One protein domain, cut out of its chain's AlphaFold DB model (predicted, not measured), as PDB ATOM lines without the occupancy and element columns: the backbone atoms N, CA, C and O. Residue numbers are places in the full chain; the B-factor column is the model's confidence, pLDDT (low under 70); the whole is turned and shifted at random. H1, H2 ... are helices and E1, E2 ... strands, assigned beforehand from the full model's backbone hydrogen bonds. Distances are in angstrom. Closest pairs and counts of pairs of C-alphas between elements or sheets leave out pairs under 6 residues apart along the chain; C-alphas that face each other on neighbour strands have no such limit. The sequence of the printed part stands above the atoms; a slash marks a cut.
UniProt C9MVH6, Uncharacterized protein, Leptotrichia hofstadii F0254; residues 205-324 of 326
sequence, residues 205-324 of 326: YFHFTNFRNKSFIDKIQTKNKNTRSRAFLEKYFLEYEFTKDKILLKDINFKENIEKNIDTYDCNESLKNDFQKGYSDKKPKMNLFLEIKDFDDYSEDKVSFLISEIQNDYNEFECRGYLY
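AT A GLANCE: This is residues 205 to 324 of the 326 residues of an uncharacterized protein of Leptotrichia hofstadii F0254 (UniProt C9MVH6). A small, strongly twisted sheet of three strands, E1, E2 and E3, has two helices, H2 and H4, packed on it, with H4 nearest the middle of the whole. Residues 216 to 224, which include H1, and residues 270 to 276, which include the first part of H3, stick out from this body. The printed part has 120 residues, with four named helices and three named strands in the order H1, H2, E1, H3, E2, H4, E3. The sheet is mixed, in the order E1, E2, E3, and the class is mixed, helices and strands, with under half of the residues, 59, in named elements. The whole is compact, with a radius of gyration of the C-alphas of 14.5 A and spans of 37 by 37 by 28 A.

HOW THE PARTS SIT: Going along from residue 205, you first reach H1, residues 216 to 221, which touches no helix and is not on the sheet. Next, H2, residues 230 to 239, is on the sheet at a height of 9.2 A. It lies over E1, residues 247 to 253, and only just not over E2, residues 285 to 292, on which 2 of its 10 C-alphas fall. It runs along the strands, at 20 degrees to E1 on the local plane; their closest C-alphas, of Glu 234 and Leu 249, are 5.9 A apart. E1 and E2 are antiparallel; look for N 250 and O 289, 2.8 A apart. H3, residues 274 to 280, is not on the sheet. H4, residues 299 to 313, touches H2 with residues 306 to 310 alone, at a steep tilt of 50 degrees, opposite ways; their closest C-alphas, of Tyr 236 and Leu 306, are 7.0 A apart. E3, residues 318 to 323, is parallel to E2, with N 288 and O 320 2.8 A apart. E2, H4 and E3 form a strand-helix-strand unit, two parallel neighbour strands with a helix between, and its crossover is right-handed. The arrangement is two layers, H2 and H4 on one face of the sheet, though H4, at a height of 2.4 A, stands at the sheet's level. Every O i to N i+4 pair is within hydrogen-bond range in H1 and H3, against 4 of 6 in H2 and 10 of 11 in H4.

IN THESE COORDINATES: Find C-alpha 216 at (-47.968, -28.874, 32.582), where H1 begins; it is 8.9 A long. H2 measures 14.4 A, E1 17.5 A, H3 10.0 A and E2 21.4 A. H4 starts at C-alpha 299, (-26.429, -46.444, 40.998), and runs 21.9 A. E3, 17.0 A long, ends at C-alpha 323, (-32.318, -55.567, 39.161).

THE WHOLE: The C-alphas farthest apart, of Tyr 205 and Lys 255, are 40.5 A apart. The printed part has no cut, and the link from E1 to H3, residues 254 to 273, is long. The pLDDT is under 70 at residues 205 to 207, 215 to 228, 256 to 261 and 278.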
ATOM      1  N   TYR A 205     -20.684 -29.372  39.996       61.12
ATOM      2  CA  TYR A 205     -21.280 -28.948  41.285       61.12
ATOM      3  C   TYR A 205     -22.600 -29.678  41.615       61.12
ATOM      4  O   TYR A 205     -22.942 -29.858  42.782       61.12
ATOM      5  N   PHE A 206     -23.337 -30.135  40.596       61.78
ATOM      6  CA  PHE A 206     -24.594 -30.870  40.745       61.78
ATOM      7  C   PHE A 206     -24.439 -32.341  40.346       61.78
ATOM      8  O   PHE A 206     -24.889 -32.749  39.280       61.78
ATOM      9  N   HIS A 207     -23.835 -33.153  41.213       65.56
ATOM     10  CA  HIS A 207     -23.779 -34.607  41.010       65.56
ATOM     11  C   HIS A 207     -25.154 -35.270  41.217       65.56
ATOM     12  O   HIS A 207     -25.531 -36.172  40.471       65.56
ATOM     13  N   PHE A 208     -25.935 -34.784  42.192       76.25
ATOM     14  CA  PHE A 208     -27.275 -35.282  42.508       76.25
ATOM     15  C   PHE A 208     -28.247 -34.128  42.728       76.25
ATOM     16  O   PHE A 208     -28.020 -33.262  43.570       76.25
ATOM     17  N   THR A 209     -29.355 -34.115  41.984       77.94
ATOM     18  CA  THR A 209     -30.435 -33.140  42.187       77.94
ATOM     19  C   THR A 209     -31.775 -33.847  42.245       77.94
ATOM     20  O   THR A 209     -32.063 -34.716  41.433       77.94
ATOM     21  N   ASN A 210     -32.656 -33.416  43.144       81.81
ATOM     22  CA  ASN A 210     -34.030 -33.938  43.204       81.81
ATOM     23  C   ASN A 210     -34.954 -33.147  42.275       81.81
ATOM     24  O   ASN A 210     -36.163 -33.041  42.503       81.81
ATOM     25  N   PHE A 211     -34.370 -32.509  41.259       84.31
ATOM     26  CA  PHE A 211     -35.113 -31.704  40.320       84.31
ATOM     27  C   PHE A 211     -35.925 -32.615  39.409       84.31
ATOM     28  O   PHE A 211     -35.403 -33.531  38.773       84.31
ATOM     29  N   ARG A 212     -37.228 -32.343  39.376       82.44
ATOM     30  CA  ARG A 212     -38.207 -33.105  38.613       82.44
ATOM     31  C   ARG A 212     -38.754 -32.221  37.503       82.44
ATOM     32  O   ARG A 212     -39.388 -31.200  37.790       82.44
ATOM     33  N   ASN A 213     -38.540 -32.615  36.252       76.06
ATOM     34  CA  ASN A 213     -39.052 -31.889  35.095       76.06
ATOM     35  C   ASN A 213     -40.542 -32.206  34.890       76.06
ATOM     36  O   ASN A 213     -40.921 -33.058  34.090       76.06
ATOM     37  N   LYS A 214     -41.391 -31.538  35.679       70.94
ATOM     38  CA  LYS A 214     -42.841 -31.757  35.666       70.94
ATOM     39  C   LYS A 214     -43.481 -31.140  34.429       70.94
ATOM     40  O   LYS A 214     -43.362 -29.929  34.209       70.94
ATOM     41  N   SER A 215     -44.267 -31.930  33.700       67.31
ATOM     42  CA  SER A 215     -45.085 -31.405  32.608       67.31
ATOM     43  C   SER A 215     -46.214 -30.509  33.138       67.31
ATOM     44  O   SER A 215     -46.578 -30.525  34.320       67.31
ATOM     45  N   PHE A 216     -46.809 -29.709  32.250       60.34
ATOM     46  CA  PHE A 216     -47.968 -28.874  32.582       60.34
ATOM     47  C   PHE A 216     -49.145 -29.697  33.132       60.34
ATOM     48  O   PHE A 216     -49.790 -29.289  34.099       60.34
ATOM     49  N   ILE A 217     -49.379 -30.887  32.572       64.12
ATOM     50  CA  ILE A 217     -50.428 -31.805  33.021       64.12
ATOM     51  C   ILE A 217     -50.163 -32.282  34.454       64.12
ATOM     52  O   ILE A 217     -51.098 -32.354  35.250       64.12
ATOM     53  N   ASP A 218     -48.905 -32.502  34.836       63.62
ATOM     54  CA  ASP A 218     -48.551 -32.923  36.199       63.62
ATOM     55  C   ASP A 218     -48.807 -31.808  37.229       63.62
ATOM     56  O   ASP A 218     -49.250 -32.066  38.353       63.62
ATOM     57  N   LYS A 219     -48.619 -30.539  36.838       64.38
ATOM     58  CA  LYS A 219     -48.981 -29.383  37.680       64.38
ATOM     59  C   LYS A 219     -50.491 -29.303  37.938       64.38
ATOM     60  O   LYS A 219     -50.890 -28.793  38.980       64.38
ATOM     61  N   ILE A 220     -51.319 -29.834  37.037       59.50
ATOM     62  CA  ILE A 220     -52.784 -29.879  37.174       59.50
ATOM     63  C   ILE A 220     -53.232 -31.137  37.939       59.50
ATOM     64  O   ILE A 220     -54.077 -31.047  38.832       59.50
ATOM     65  N   GLN A 221     -52.641 -32.299  37.643       58.47
ATOM     66  CA  GLN A 221     -53.007 -33.592  38.238       58.47
ATOM     67  C   GLN A 221     -52.616 -33.745  39.710       58.47
ATOM     68  O   GLN A 221     -53.230 -34.552  40.400       58.47
ATOM     69  N   THR A 222     -51.687 -32.942  40.242       54.56
ATOM     70  CA  THR A 222     -51.377 -32.935  41.691       54.56
ATOM     71  C   THR A 222     -52.601 -32.698  42.591       54.56
ATOM     72  O   THR A 222     -52.540 -32.992  43.785       54.56
ATOM     73  N   LYS A 223     -53.726 -32.223  42.036       48.31
ATOM     74  CA  LYS A 223     -55.016 -32.094  42.732       48.31
ATOM     75  C   LYS A 223     -55.864 -33.381  42.767       48.31
ATOM     76  O   LYS A 223     -56.705 -33.489  43.651       48.31
ATOM     77  N   ASN A 224     -55.633 -34.358  41.883       47.44
ATOM     78  CA  ASN A 224     -56.386 -35.618  41.793       47.44
ATOM     79  C   ASN A 224     -55.481 -36.826  42.094       47.44
ATOM     80  O   ASN A 224     -54.814 -37.367  41.217       47.44
ATOM     81  N   LYS A 225     -55.485 -37.268  43.357       53.03
ATOM     82  CA  LYS A 225     -54.613 -38.331  43.899       53.03
ATOM     83  C   LYS A 225     -55.039 -39.771  43.566       53.03
ATOM     84  O   LYS A 225     -54.372 -40.710  43.988       53.03
ATOM     85  N   ASN A 226     -56.137 -39.957  42.834       52.22
ATOM     86  CA  ASN A 226     -56.768 -41.272  42.680       52.22
ATOM     87  C   ASN A 226     -56.239 -42.092  41.489       52.22
ATOM     88  O   ASN A 226     -56.660 -43.229  41.302       52.22
ATOM     89  N   THR A 227     -55.312 -41.558  40.691       52.50
ATOM     90  CA  THR A 227     -54.722 -42.276  39.548       52.50
ATOM     91  C   THR A 227     -53.374 -42.890  39.929       52.50
ATOM     92  O   THR A 227     -52.324 -42.293  39.714       52.50
ATOM     93  N   ARG A 228     -53.419 -44.092  40.516       67.06
ATOM     94  CA  ARG A 228     -52.256 -44.921  40.885       67.06
ATOM     95  C   ARG A 228     -52.053 -46.020  39.836       67.06
ATOM     96  O   ARG A 228     -52.508 -47.144  40.016       67.06
ATOM     97  N   SER A 229     -51.462 -45.677  38.692       75.19
ATOM     98  CA  SER A 229     -51.189 -46.629  37.604       75.19
ATOM     99  C   SER A 229     -49.693 -46.894  37.450       75.19
ATOM    100  O   SER A 229     -48.865 -46.077  37.852       75.19
ATOM    101  N   ARG A 230     -49.334 -48.004  36.792       80.81
ATOM    102  CA  ARG A 230     -47.948 -48.305  36.397       80.81
ATOM    103  C   ARG A 230     -47.283 -47.131  35.667       80.81
ATOM    104  O   ARG A 230     -46.164 -46.771  36.002       80.81
ATOM    105  N   ALA A 231     -48.005 -46.466  34.764       78.69
ATOM    106  CA  ALA A 231     -47.506 -45.285  34.060       78.69
ATOM    107  C   ALA A 231     -47.145 -44.122  35.011       78.69
ATOM    108  O   ALA A 231     -46.243 -43.340  34.723       78.69
ATOM    109  N   PHE A 232     -47.827 -43.995  36.156       78.25
ATOM    110  CA  PHE A 232     -47.479 -43.000  37.173       78.25
ATOM    111  C   PHE A 232     -46.198 -43.367  37.932       78.25
ATOM    112  O   PHE A 232     -45.450 -42.471  38.303       78.25
ATOM    113  N   LEU A 233     -45.924 -44.659  38.135       84.56
ATOM    114  CA  LEU A 233     -44.654 -45.124  38.701       84.56
ATOM    115  C   LEU A 233     -43.504 -44.934  37.708       84.56
ATOM    116  O   LEU A 233     -42.496 -44.341  38.075       84.56
ATOM    117  N   GLU A 234     -43.683 -45.329  36.444       84.81
ATOM    118  CA  GLU A 234     -42.696 -45.133  35.366       84.81
ATOM    119  C   GLU A 234     -42.279 -43.659  35.234       84.81
ATOM    120  O   GLU A 234     -41.106 -43.350  35.025       84.81
ATOM    121  N   LYS A 235     -43.214 -42.730  35.460       81.19
ATOM    122  CA  LYS A 235     -42.939 -41.289  35.500       81.19
ATOM    123  C   LYS A 235     -41.896 -40.871  36.541       81.19
ATOM    124  O   LYS A 235     -41.129 -39.961  36.245       81.19
ATOM    125  N   TYR A 236     -41.822 -41.499  37.723       81.94
ATOM    126  CA  TYR A 236     -40.773 -41.155  38.701       81.94
ATOM    127  C   TYR A 236     -39.392 -41.360  38.078       81.94
ATOM    128  O   TYR A 236     -38.554 -40.474  38.151       81.94
ATOM    129  N   PHE A 237     -39.187 -42.464  37.365       85.88
ATOM    130  CA  PHE A 237     -37.904 -42.796  36.744       85.88
ATOM    131  C   PHE A 237     -37.541 -41.865  35.575       85.88
ATOM    132  O   PHE A 237     -36.361 -41.594  35.351       85.88
ATOM    133  N   LEU A 238     -38.541 -41.341  34.857       84.06
ATOM    134  CA  LEU A 238     -38.346 -40.479  33.684       84.06
ATOM    135  C   LEU A 238     -38.237 -38.981  34.006       84.06
ATOM    136  O   LEU A 238     -37.673 -38.229  33.211       84.06
ATOM    137  N   GLU A 239     -38.815 -38.520  35.117       85.06
ATOM    138  CA  GLU A 239     -38.924 -37.084  35.397       85.06
ATOM    139  C   GLU A 239     -37.763 -36.511  36.224       85.06
ATOM    140  O   GLU A 239     -37.539 -35.299  36.153       85.06
ATOM    141  N   TYR A 240     -37.031 -37.322  36.998       87.31
ATOM    142  CA  TYR A 240     -35.827 -36.839  37.684       87.31
ATOM    143  C   TYR A 240     -34.646 -36.773  36.716       87.31
ATOM    144  O   TYR A 240     -34.318 -37.740  36.029       87.31
ATOM    145  N   GLU A 241     -33.973 -35.626  36.693       84.88
ATOM    146  CA  GLU A 241     -32.892 -35.335  35.742       84.88
ATOM    147  C   GLU A 241     -31.744 -36.353  35.804       84.88
ATOM    148  O   GLU A 241     -31.182 -36.717  34.778       84.88
ATOM    149  N   PHE A 242     -31.430 -36.859  36.999       83.25
ATOM    150  CA  PHE A 242     -30.304 -37.767  37.220       83.25
ATOM    151  C   PHE A 242     -30.619 -39.251  36.953       83.25
ATOM    152  O   PHE A 242     -29.694 -40.063  36.900       83.25
ATOM    153  N   THR A 243     -31.899 -39.616  36.807       85.81
ATOM    154  CA  THR A 243     -32.345 -40.999  36.536       85.81
ATOM    155  C   THR A 243     -32.857 -41.169  35.120       85.81
ATOM    156  O   THR A 243     -32.812 -42.282  34.587       85.81
ATOM    157  N   LYS A 244     -33.325 -40.073  34.510       82.81
ATOM    158  CA  LYS A 244     -33.830 -40.057  33.146       82.81
ATOM    159  C   LYS A 244     -32.809 -40.699  32.209       82.81
ATOM    160  O   LYS A 244     -31.617 -40.417  32.274       82.81
ATOM    161  N   ASP A 245     -33.299 -41.604  31.368       83.69
ATOM    162  CA  ASP A 245     -32.534 -42.378  30.387       83.69
ATOM    163  C   ASP A 245     -31.503 -43.372  30.960       83.69
ATOM    164  O   ASP A 245     -31.012 -44.196  30.187       83.69
ATOM    165  N   LYS A 246     -31.246 -43.374  32.280       87.31
ATOM    166  CA  LYS A 246     -30.300 -44.274  32.971       87.31
ATOM    167  C   LYS A 246     -30.969 -45.453  33.674       87.31
ATOM    168  O   LYS A 246     -30.401 -46.542  33.688       87.31
ATOM    169  N   ILE A 247     -32.150 -45.237  34.255       90.62
ATOM    170  CA  ILE A 247     -32.893 -46.249  35.020       90.62
ATOM    171  C   ILE A 247     -34.291 -46.401  34.425       90.62
ATOM    172  O   ILE A 247     -35.004 -45.414  34.236       90.62
ATOM    173  N   LEU A 248     -34.694 -47.638  34.141       90.62
ATOM    174  CA  LEU A 248     -35.993 -47.967  33.556       90.62
ATOM    175  C   LEU A 248     -36.750 -48.946  34.447       90.62
ATOM    176  O   LEU A 248     -36.219 -49.989  34.812       90.62
ATOM    177  N   LEU A 249     -38.020 -48.655  34.727       91.38
ATOM    178  CA  LEU A 249     -38.920 -49.609  35.374       91.38
ATOM    179  C   LEU A 249     -39.389 -50.651  34.348       91.38
ATOM    180  O   LEU A 249     -40.078 -50.317  33.384       91.38
ATOM    181  N   LYS A 250     -39.003 -51.911  34.549       91.12
ATOM    182  CA  LYS A 250     -39.309 -53.036  33.652       91.12
ATOM    183  C   LYS A 250     -40.516 -53.826  34.115       91.12
ATOM    184  O   LYS A 250     -41.335 -54.208  33.277       91.12
ATOM    185  N   ASP A 251     -40.673 -54.024  35.421       89.06
ATOM    186  CA  ASP A 251     -41.827 -54.737  35.961       89.06
ATOM    187  C   ASP A 251     -42.184 -54.346  37.402       89.06
ATOM    188  O   ASP A 251     -41.395 -53.709  38.102       89.06
ATOM    189  N   ILE A 252     -43.395 -54.713  37.832       88.94
ATOM    190  CA  ILE A 252     -43.904 -54.499  39.190       88.94
ATOM    191  C   ILE A 252     -44.567 -55.787  39.685       88.94
ATOM    192  O   ILE A 252     -45.458 -56.324  39.028       88.94
ATOM    193  N   ASN A 253     -44.191 -56.247  40.877       87.56
ATOM    194  CA  ASN A 253     -44.712 -57.478  41.469       87.56
ATOM    195  C   ASN A 253     -45.054 -57.297  42.954       87.56
ATOM    196  O   ASN A 253     -44.320 -56.643  43.687       87.56
ATOM    197  N   PHE A 254     -46.117 -57.950  43.423       86.69
ATOM    198  CA  PHE A 254     -46.582 -57.896  44.814       86.69
ATOM    199  C   PHE A 254     -46.275 -59.160  45.642       86.69
ATOM    200  O   PHE A 254     -46.755 -59.305  46.763       86.69
ATOM    201  N   LYS A 255     -45.509 -60.113  45.095       79.62
ATOM    202  CA  LYS A 255     -45.125 -61.350  45.800       79.62
ATOM    203  C   LYS A 255     -44.177 -61.074  46.972       79.62
ATOM    204  O   LYS A 255     -43.323 -60.195  46.899       79.62
ATOM    205  N   GLU A 256     -44.293 -61.870  48.034       66.38
ATOM    206  CA  GLU A 256     -43.569 -61.616  49.285       66.38
ATOM    207  C   GLU A 256     -42.079 -61.993  49.259       66.38
ATOM    208  O   GLU A 256     -41.293 -61.380  49.981       66.38
ATOM    209  N   ASN A 257     -41.681 -62.971  48.441       63.28
ATOM    210  CA  ASN A 257     -40.337 -63.551  48.472       63.28
ATOM    211  C   ASN A 257     -39.666 -63.445  47.102       63.28
ATOM    212  O   ASN A 257     -40.073 -64.115  46.151       63.28
ATOM    213  N   ILE A 258     -38.642 -62.598  47.019       66.88
ATOM    214  CA  ILE A 258     -37.710 -62.504  45.893       66.88
ATOM    215  C   ILE A 258     -36.307 -62.441  46.505       66.88
ATOM    216  O   ILE A 258     -36.075 -61.651  47.417       66.88
ATOM    217  N   GLU A 259     -35.399 -63.298  46.041       60.84
ATOM    218  CA  GLU A 259     -34.104 -63.543  46.698       60.84
ATOM    219  C   GLU A 259     -33.013 -62.509  46.358       60.84
ATOM    220  O   GLU A 259     -32.082 -62.348  47.138       60.84
ATOM    221  N   LYS A 260     -33.121 -61.775  45.240       64.94
ATOM    222  CA  LYS A 260     -32.075 -60.840  44.773       64.94
ATOM    223  C   LYS A 260     -32.497 -59.374  44.836       64.94
ATOM    224  O   LYS A 260     -32.928 -58.814  43.835       64.94
ATOM    225  N   ASN A 261     -32.375 -58.746  46.001       69.12
ATOM    226  CA  ASN A 261     -32.649 -57.314  46.153       69.12
ATOM    227  C   ASN A 261     -31.432 -56.470  45.728       69.12
ATOM    228  O   ASN A 261     -30.298 -56.880  45.976       69.12
ATOM    229  N   ILE A 262     -31.657 -55.288  45.141       78.31
ATOM    230  CA  ILE A 262     -30.600 -54.266  45.110       78.31
ATOM    231  C   ILE A 262     -30.355 -53.847  46.553       78.31
ATOM    232  O   ILE A 262     -31.292 -53.724  47.345       78.31
ATOM    233  N   ASP A 263     -29.097 -53.603  46.884       78.31
ATOM    234  CA  ASP A 263     -28.712 -53.078  48.180       78.31
ATOM    235  C   ASP A 263     -29.104 -51.590  48.291       78.31
ATOM    236  O   ASP A 263     -28.321 -50.677  48.015       78.31
ATOM    237  N   THR A 264     -30.385 -51.359  48.589       84.56
ATOM    238  CA  THR A 264     -30.992 -50.035  48.746       84.56
ATOM    239  C   THR A 264     -31.223 -49.708  50.209       84.56
ATOM    240  O   THR A 264     -31.659 -50.568  50.973       84.56
ATOM    241  N   TYR A 265     -31.085 -48.435  50.558       87.56
ATOM    242  CA  TYR A 265     -31.439 -47.914  51.874       87.56
ATOM    243  C   TYR A 265     -32.633 -46.952  51.783       87.56
ATOM    244  O   TYR A 265     -32.946 -46.404  50.723       87.56
ATOM    245  N   ASP A 266     -33.307 -46.718  52.909       88.88
ATOM    246  CA  ASP A 266     -34.386 -45.733  52.986       88.88
ATOM    247  C   ASP A 266     -33.822 -44.344  53.318       88.88
ATOM    248  O   ASP A 266     -33.357 -44.078  54.426       88.88
ATOM    249  N   CYS A 267     -33.901 -43.419  52.362       91.44
ATOM    250  CA  CYS A 267     -33.440 -42.041  52.535       91.44
ATOM    251  C   CYS A 267     -34.188 -41.277  53.644       91.44
ATOM    252  O   CYS A 267     -33.721 -40.222  54.071       91.44
ATOM    253  N   ASN A 268     -35.358 -41.755  54.079       90.50
ATOM    254  CA  ASN A 268     -36.165 -41.143  55.134       90.50
ATOM    255  C   ASN A 268     -36.138 -41.958  56.439       90.50
ATOM    256  O   ASN A 268     -36.947 -41.694  57.330       90.50
ATOM    257  N   GLU A 269     -35.245 -42.942  56.581       87.50
ATOM    258  CA  GLU A 269     -35.235 -43.844  57.737       87.50
ATOM    259  C   GLU A 269     -35.103 -43.102  59.075       87.50
ATOM    260  O   GLU A 269     -35.817 -43.408  60.034       87.50
ATOM    261  N   SER A 270     -34.240 -42.082  59.128       84.38
ATOM    262  CA  SER A 270     -34.007 -41.251  60.319       84.38
ATOM    263  C   SER A 270     -35.218 -40.404  60.730       84.38
ATOM    264  O   SER A 270     -35.273 -39.893  61.853       84.38
ATOM    265  N   LEU A 271     -36.197 -40.257  59.833       86.19
ATOM    266  CA  LEU A 271     -37.428 -39.500  60.051       86.19
ATOM    267  C   LEU A 271     -38.556 -40.384  60.595       86.19
ATOM    268  O   LEU A 271     -39.529 -39.867  61.144       86.19
ATOM    269  N   LYS A 272     -38.433 -41.712  60.469       83.06
ATOM    270  CA  LYS A 272     -39.441 -42.661  60.946       83.06
ATOM    271  C   LYS A 272     -39.360 -42.844  62.457       83.06
ATOM    272  O   LYS A 272     -38.286 -43.071  63.012       83.06
ATOM    273  N   ASN A 273     -40.518 -42.835  63.114       80.50
ATOM    274  CA  ASN A 273     -40.627 -43.230  64.520       80.50
ATOM    275  C   ASN A 273     -40.746 -44.761  64.680       80.50
ATOM    276  O   ASN A 273     -41.001 -45.483  63.713       80.50
ATOM    277  N   ASP A 274     -40.606 -45.260  65.910       75.62
ATOM    278  CA  ASP A 274     -40.609 -46.705  66.194       75.62
ATOM    279  C   ASP A 274     -41.915 -47.401  65.779       75.62
ATOM    280  O   ASP A 274     -41.898 -48.532  65.292       75.62
ATOM    281  N   PHE A 275     -43.053 -46.706  65.886       71.06
ATOM    282  CA  PHE A 275     -44.345 -47.220  65.423       71.06
ATOM    283  C   PHE A 275     -44.373 -47.421  63.905       71.06
ATOM    284  O   PHE A 275     -44.846 -48.448  63.417       71.06
ATOM    285  N   GLN A 276     -43.865 -46.448  63.148       75.12
ATOM    286  CA  GLN A 276     -43.784 -46.521  61.692       75.12
ATOM    287  C   GLN A 276     -42.815 -47.616  61.241       75.12
ATOM    288  O   GLN A 276     -43.124 -48.317  60.277       75.12
ATOM    289  N   LYS A 277     -41.690 -47.793  61.949       75.19
ATOM    290  CA  LYS A 277     -40.733 -48.877  61.691       75.19
ATOM    291  C   LYS A 277     -41.383 -50.245  61.909       75.19
ATOM    292  O   LYS A 277     -41.455 -51.031  60.972       75.19
ATOM    293  N   GLY A 278     -41.985 -50.478  63.077       69.62
ATOM    294  CA  GLY A 278     -42.600 -51.769  63.416       69.62
ATOM    295  C   GLY A 278     -43.830 -52.156  62.579       69.62
ATOM    296  O   GLY A 278     -44.211 -53.328  62.551       69.62
ATOM    297  N   TYR A 279     -44.475 -51.200  61.901       73.06
ATOM    298  CA  TYR A 279     -45.581 -51.481  60.976       73.06
ATOM    299  C   TYR A 279     -45.116 -51.683  59.527       73.06
ATOM    300  O   TYR A 279     -45.868 -52.234  58.726       73.06
ATOM    301  N   SER A 280     -43.907 -51.234  59.173       71.44
ATOM    302  CA  SER A 280     -43.395 -51.306  57.800       71.44
ATOM    303  C   SER A 280     -43.301 -52.753  57.313       71.44
ATOM    304  O   SER A 280     -43.818 -53.058  56.243       71.44
ATOM    305  N   ASP A 281     -42.777 -53.650  58.151       70.88
ATOM    306  CA  ASP A 281     -42.534 -55.064  57.812       70.88
ATOM    307  C   ASP A 281     -43.815 -55.900  57.664       70.88
ATOM    308  O   ASP A 281     -43.782 -57.051  57.234       70.88
ATOM    309  N   LYS A 282     -44.967 -55.336  58.048       81.31
ATOM    310  CA  LYS A 282     -46.283 -55.990  57.957       81.31
ATOM    311  C   LYS A 282     -47.055 -55.590  56.703       81.31
ATOM    312  O   LYS A 282     -48.165 -56.083  56.493       81.31
ATOM    313  N   LYS A 283     -46.530 -54.654  55.911       85.56
ATOM    314  CA  LYS A 283     -47.201 -54.175  54.704       85.56
ATOM    315  C   LYS A 283     -47.008 -55.163  53.554       85.56
ATOM    316  O   LYS A 283     -45.967 -55.813  53.471       85.56
ATOM    317  N   PRO A 284     -47.977 -55.254  52.626       87.44
ATOM    318  CA  PRO A 284     -47.747 -55.951  51.369       87.44
ATOM    319  C   PRO A 284     -46.546 -55.335  50.645       87.44
ATOM    320  O   PRO A 284     -46.380 -54.114  50.613       87.44
ATOM    321  N   LYS A 285     -45.711 -56.177  50.042       88.75
ATOM    322  CA  LYS A 285     -44.511 -55.726  49.333       88.75
ATOM    323  C   LYS A 285     -44.869 -55.266  47.925       88.75
ATOM    324  O   LYS A 285     -45.654 -55.920  47.243       88.75
ATOM    325  N   MET A 286     -44.280 -54.162  47.480       90.25
ATOM    326  CA  MET A 286     -44.315 -53.703  46.092       90.25
ATOM    327  C   MET A 286     -42.890 -53.714  45.546       90.25
ATOM    328  O   MET A 286     -42.076 -52.842  45.842       90.25
ATOM    329  N   ASN A 287     -42.595 -54.730  44.748       90.19
ATOM    330  CA  ASN A 287     -41.280 -54.981  44.183       90.19
ATOM    331  C   ASN A 287     -41.189 -54.334  42.799       90.19
ATOM    332  O   ASN A 287     -41.959 -54.677  41.899       90.19
ATOM    333  N   LEU A 288     -40.264 -53.395  42.644       91.44
ATOM    334  CA  LEU A 288     -40.014 -52.626  41.431       91.44
ATOM    335  C   LEU A 288     -38.770 -53.194  40.746       91.44
ATOM    336  O   LEU A 288     -37.673 -53.089  41.288       91.44
ATOM    337  N   PHE A 289     -38.933 -53.797  39.570       90.56
ATOM    338  CA  PHE A 289     -37.822 -54.355  38.798       90.56
ATOM    339  C   PHE A 289     -37.267 -53.314  37.837       90.56
ATOM    340  O   PHE A 289     -37.993 -52.788  36.989       90.56
ATOM    341  N   LEU A 290     -35.979 -53.033  37.968       91.38
ATOM    342  CA  LEU A 290     -35.297 -51.907  37.357       91.38
ATOM    343  C   LEU A 290     -34.171 -52.397  36.453       91.38
ATOM    344  O   LEU A 290     -33.358 -53.223  36.848       91.38
ATOM    345  N   GLU A 291     -34.086 -51.838  35.256       91.25
ATOM    346  CA  GLU A 291     -32.900 -51.950  34.410       91.25
ATOM    347  C   GLU A 291     -32.066 -50.681  34.563       91.25
ATOM    348  O   GLU A 291     -32.586 -49.572  34.396       91.25
ATOM    349  N   ILE A 292     -30.782 -50.847  34.869       91.31
ATOM    350  CA  ILE A 292     -29.805 -49.761  34.981       91.31
ATOM    351  C   ILE A 292     -28.841 -49.907  33.806       91.31
ATOM    352  O   ILE A 292     -28.181 -50.935  33.689       91.31
ATOM    353  N   LYS A 293     -28.786 -48.909  32.917       88.75
ATOM    354  CA  LYS A 293     -27.988 -49.009  31.681       88.75
ATOM    355  C   LYS A 293     -26.482 -48.946  31.930       88.75
ATOM    356  O   LYS A 293     -25.745 -49.716  31.333       88.75
ATOM    357  N   ASP A 294     -26.064 -48.057  32.831       85.50
ATOM    358  CA  ASP A 294     -24.664 -47.823  33.182       85.50
ATOM    359  C   ASP A 294     -24.532 -47.883  34.705       85.50
ATOM    360  O   ASP A 294     -24.821 -46.906  35.404       85.50
ATOM    361  N   PHE A 295     -24.165 -49.055  35.228       86.94
ATOM    362  CA  PHE A 295     -23.990 -49.234  36.665       86.94
ATOM    363  C   PHE A 295     -22.691 -48.552  37.121       86.94
ATOM    364  O   PHE A 295     -21.597 -48.906  36.685       86.94
ATOM    365  N   ASP A 296     -22.826 -47.564  37.998       86.19
ATOM    366  CA  ASP A 296     -21.748 -46.757  38.575       86.19
ATOM    367  C   ASP A 296     -21.768 -46.798  40.111       86.19
ATOM    368  O   ASP A 296     -22.706 -47.312  40.724       86.19
ATOM    369  N   ASP A 297     -20.751 -46.200  40.744       83.19
ATOM    370  CA  ASP A 297     -20.596 -46.154  42.207       83.19
ATOM    371  C   ASP A 297     -21.766 -45.472  42.945       83.19
ATOM    372  O   ASP A 297     -21.809 -45.521  44.173       83.19
ATOM    373  N   TYR A 298     -22.710 -44.850  42.227       86.62
ATOM    374  CA  TYR A 298     -23.886 -44.183  42.785       86.62
ATOM    375  C   TYR A 298     -25.222 -44.796  42.353       86.62
ATOM    376  O   TYR A 298     -26.289 -44.258  42.662       86.62
ATOM    377  N   SER A 299     -25.209 -45.881  41.583       88.06
ATOM    378  CA  SER A 299     -26.429 -46.444  40.998       88.06
ATOM    379  C   SER A 299     -27.405 -46.928  42.068       88.06
ATOM    380  O   SER A 299     -28.603 -46.664  41.971       88.06
ATOM    381  N   GLU A 300     -26.885 -47.511  43.146       88.94
ATOM    382  CA  GLU A 300     -27.665 -47.911  44.320       88.94
ATOM    383  C   GLU A 300     -28.298 -46.715  45.040       88.94
ATOM    384  O   GLU A 300     -29.462 -46.790  45.431       88.94
ATOM    385  N   ASP A 301     -27.603 -45.578  45.169       89.75
ATOM    386  CA  ASP A 301     -28.169 -44.377  45.800       89.75
ATOM    387  C   ASP A 301     -29.285 -43.765  44.953       89.75
ATOM    388  O   ASP A 301     -30.295 -43.286  45.478       89.75
ATOM    389  N   LYS A 302     -29.126 -43.797  43.621       89.88
ATOM    390  CA  LYS A 302     -30.161 -43.324  42.694       89.88
ATOM    391  C   LYS A 302     -31.434 -44.151  42.843       89.88
ATOM    392  O   LYS A 302     -32.527 -43.582  42.892       89.88
ATOM    393  N   VAL A 303     -31.291 -45.473  42.946       91.56
ATOM    394  CA  VAL A 303     -32.413 -46.379  43.210       91.56
ATOM    395  C   VAL A 303     -32.983 -46.132  44.608       91.56
ATOM    396  O   VAL A 303     -34.186 -45.924  44.724       91.56
ATOM    397  N   SER A 304     -32.145 -46.055  45.643       92.25
ATOM    398  CA  SER A 304     -32.552 -45.796  47.034       92.25
ATOM    399  C   SER A 304     -33.412 -44.537  47.149       92.25
ATOM    400  O   SER A 304     -34.490 -44.563  47.749       92.25
ATOM    401  N   PHE A 305     -33.013 -43.452  46.478       92.88
ATOM    402  CA  PHE A 305     -33.814 -42.234  46.387       92.88
ATOM    403  C   PHE A 305     -35.178 -42.466  45.724       92.88
ATOM    404  O   PHE A 305     -36.200 -42.051  46.272       92.88
ATOM    405  N   LEU A 306     -35.213 -43.113  44.552       91.81
ATOM    406  CA  LEU A 306     -36.453 -43.351  43.807       91.81
ATOM    407  C   LEU A 306     -37.437 -44.209  44.609       91.81
ATOM    408  O   LEU A 306     -38.614 -43.862  44.705       91.81
ATOM    409  N   ILE A 307     -36.950 -45.299  45.208       92.31
ATOM    410  CA  ILE A 307     -37.755 -46.184  46.055       92.31
ATOM    411  C   ILE A 307     -38.295 -45.412  47.264       92.31
ATOM    412  O   ILE A 307     -39.483 -45.513  47.562       92.31
ATOM    413  N   SER A 308     -37.469 -44.576  47.900       92.38
ATOM    414  CA  SER A 308     -37.872 -43.742  49.041       92.38
ATOM    415  C   SER A 308     -38.930 -42.687  48.675       92.38
ATOM    416  O   SER A 308     -39.882 -42.474  49.426       92.38
ATOM    417  N   GLU A 309     -38.816 -42.044  47.506       89.50
ATOM    418  CA  GLU A 309     -39.836 -41.107  47.004       89.50
ATOM    419  C   GLU A 309     -41.156 -41.823  46.692       89.50
ATOM    420  O   GLU A 309     -42.228 -41.329  47.044       89.50
ATOM    421  N   ILE A 310     -41.096 -43.004  46.068       89.38
ATOM    422  CA  ILE A 310     -42.281 -43.824  45.792       89.38
ATOM    423  C   ILE A 310     -42.925 -44.279  47.108       89.38
ATOM    424  O   ILE A 310     -44.141 -44.172  47.260       89.38
ATOM    425  N   GLN A 311     -42.133 -44.698  48.097       88.56
ATOM    426  CA  GLN A 311     -42.608 -45.126  49.414       88.56
ATOM    427  C   GLN A 311     -43.429 -44.040  50.135       88.56
ATOM    428  O   GLN A 311     -44.388 -44.371  50.840       88.56
ATOM    429  N   ASN A 312     -43.110 -42.756  49.926       85.38
ATOM    430  CA  ASN A 312     -43.877 -41.627  50.466       85.38
ATOM    431  C   ASN A 312     -45.264 -41.457  49.823       85.38
ATOM    432  O   ASN A 312     -46.162 -40.880  50.442       85.38
ATOM    433  N   ASP A 313     -45.444 -41.899  48.578       81.69
ATOM    434  CA  ASP A 313     -46.721 -41.828  47.855       81.69
ATOM    435  C   ASP A 313     -47.541 -43.125  47.948       81.69
ATOM    436  O   ASP A 313     -48.772 -43.076  47.866       81.69
ATOM    437  N   TYR A 314     -46.869 -44.252  48.189       84.56
ATOM    438  CA  TYR A 314     -47.427 -45.601  48.307       84.56
ATOM    439  C   TYR A 314     -47.196 -46.154  49.717       84.56
ATOM    440  O   TYR A 314     -46.582 -47.200  49.920       84.56
ATOM    441  N   ASN A 315     -47.674 -45.417  50.721       82.69
ATOM    442  CA  ASN A 315     -47.440 -45.740  52.127       82.69
ATOM    443  C   ASN A 315     -48.144 -47.023  52.593       82.69
ATOM    444  O   ASN A 315     -47.820 -47.521  53.672       82.69
ATOM    445  N   GLU A 316     -49.091 -47.551  51.820       85.25
ATOM    446  CA  GLU A 316     -49.746 -48.827  52.090       85.25
ATOM    447  C   GLU A 316     -48.868 -50.047  51.766       85.25
ATOM    448  O   GLU A 316     -49.138 -51.128  52.285       85.25
ATOM    449  N   PHE A 317     -47.810 -49.872  50.966       87.69
ATOM    450  CA  PHE A 317     -46.873 -50.929  50.588       87.69
ATOM    451  C   PHE A 317     -45.518 -50.760  51.279       87.69
ATOM    452  O   PHE A 317     -45.154 -49.665  51.714       87.69
ATOM    453  N   GLU A 318     -44.756 -51.846  51.332       88.94
ATOM    454  CA  GLU A 318     -43.307 -51.824  51.517       88.94
ATOM    455  C   GLU A 318     -42.639 -51.855  50.130       88.94
ATOM    456  O   GLU A 318     -42.688 -52.868  49.425       88.94
ATOM    457  N   CYS A 319     -42.082 -50.728  49.687       89.69
ATOM    458  CA  CYS A 319     -41.511 -50.587  48.347       89.69
ATOM    459  C   CYS A 319     -40.065 -51.100  48.315       89.69
ATOM    460  O   CYS A 319     -39.257 -50.715  49.156       89.69
ATOM    461  N   ARG A 320     -39.722 -51.936  47.329       89.25
ATOM    462  CA  ARG A 320     -38.395 -52.571  47.196       89.25
ATOM    463  C   ARG A 320     -37.900 -52.517  45.748       89.25
ATOM    464  O   ARG A 320     -38.720 -52.620  44.837       89.25
ATOM    465  N   GLY A 321     -36.594 -52.358  45.526       89.19
ATOM    466  CA  GLY A 321     -35.992 -52.227  44.190       89.19
ATOM    467  C   GLY A 321     -35.130 -53.428  43.796       89.19
ATOM    468  O   GLY A 321     -34.209 -53.779  44.512       89.19
ATOM    469  N   TYR A 322     -35.376 -54.026  42.634       87.31
ATOM    470  CA  TYR A 322     -34.684 -55.232  42.154       87.31
ATOM    471  C   TYR A 322     -34.013 -54.956  40.811       87.31
ATOM    472  O   TYR A 322     -34.566 -54.204  40.011       87.31
ATOM    473  N   LEU A 323     -32.868 -55.583  40.521       84.56
ATOM    474  CA  LEU A 323     -32.318 -55.567  39.161       84.56
ATOM    475  C   LEU A 323     -33.145 -56.489  38.267       84.56
ATOM    476  O   LEU A 323     -33.493 -57.610  38.636       84.56
ATOM    477  N   TYR A 324     -33.489 -56.000  37.083       77.50
ATOM    478  CA  TYR A 324     -34.160 -56.779  36.058       77.50
ATOM    479  C   TYR A 324     -33.127 -57.545  35.225       77.50
ATOM    480  O   TYR A 324     -32.262 -56.926  34.611       77.50
TER     481      TYR A 324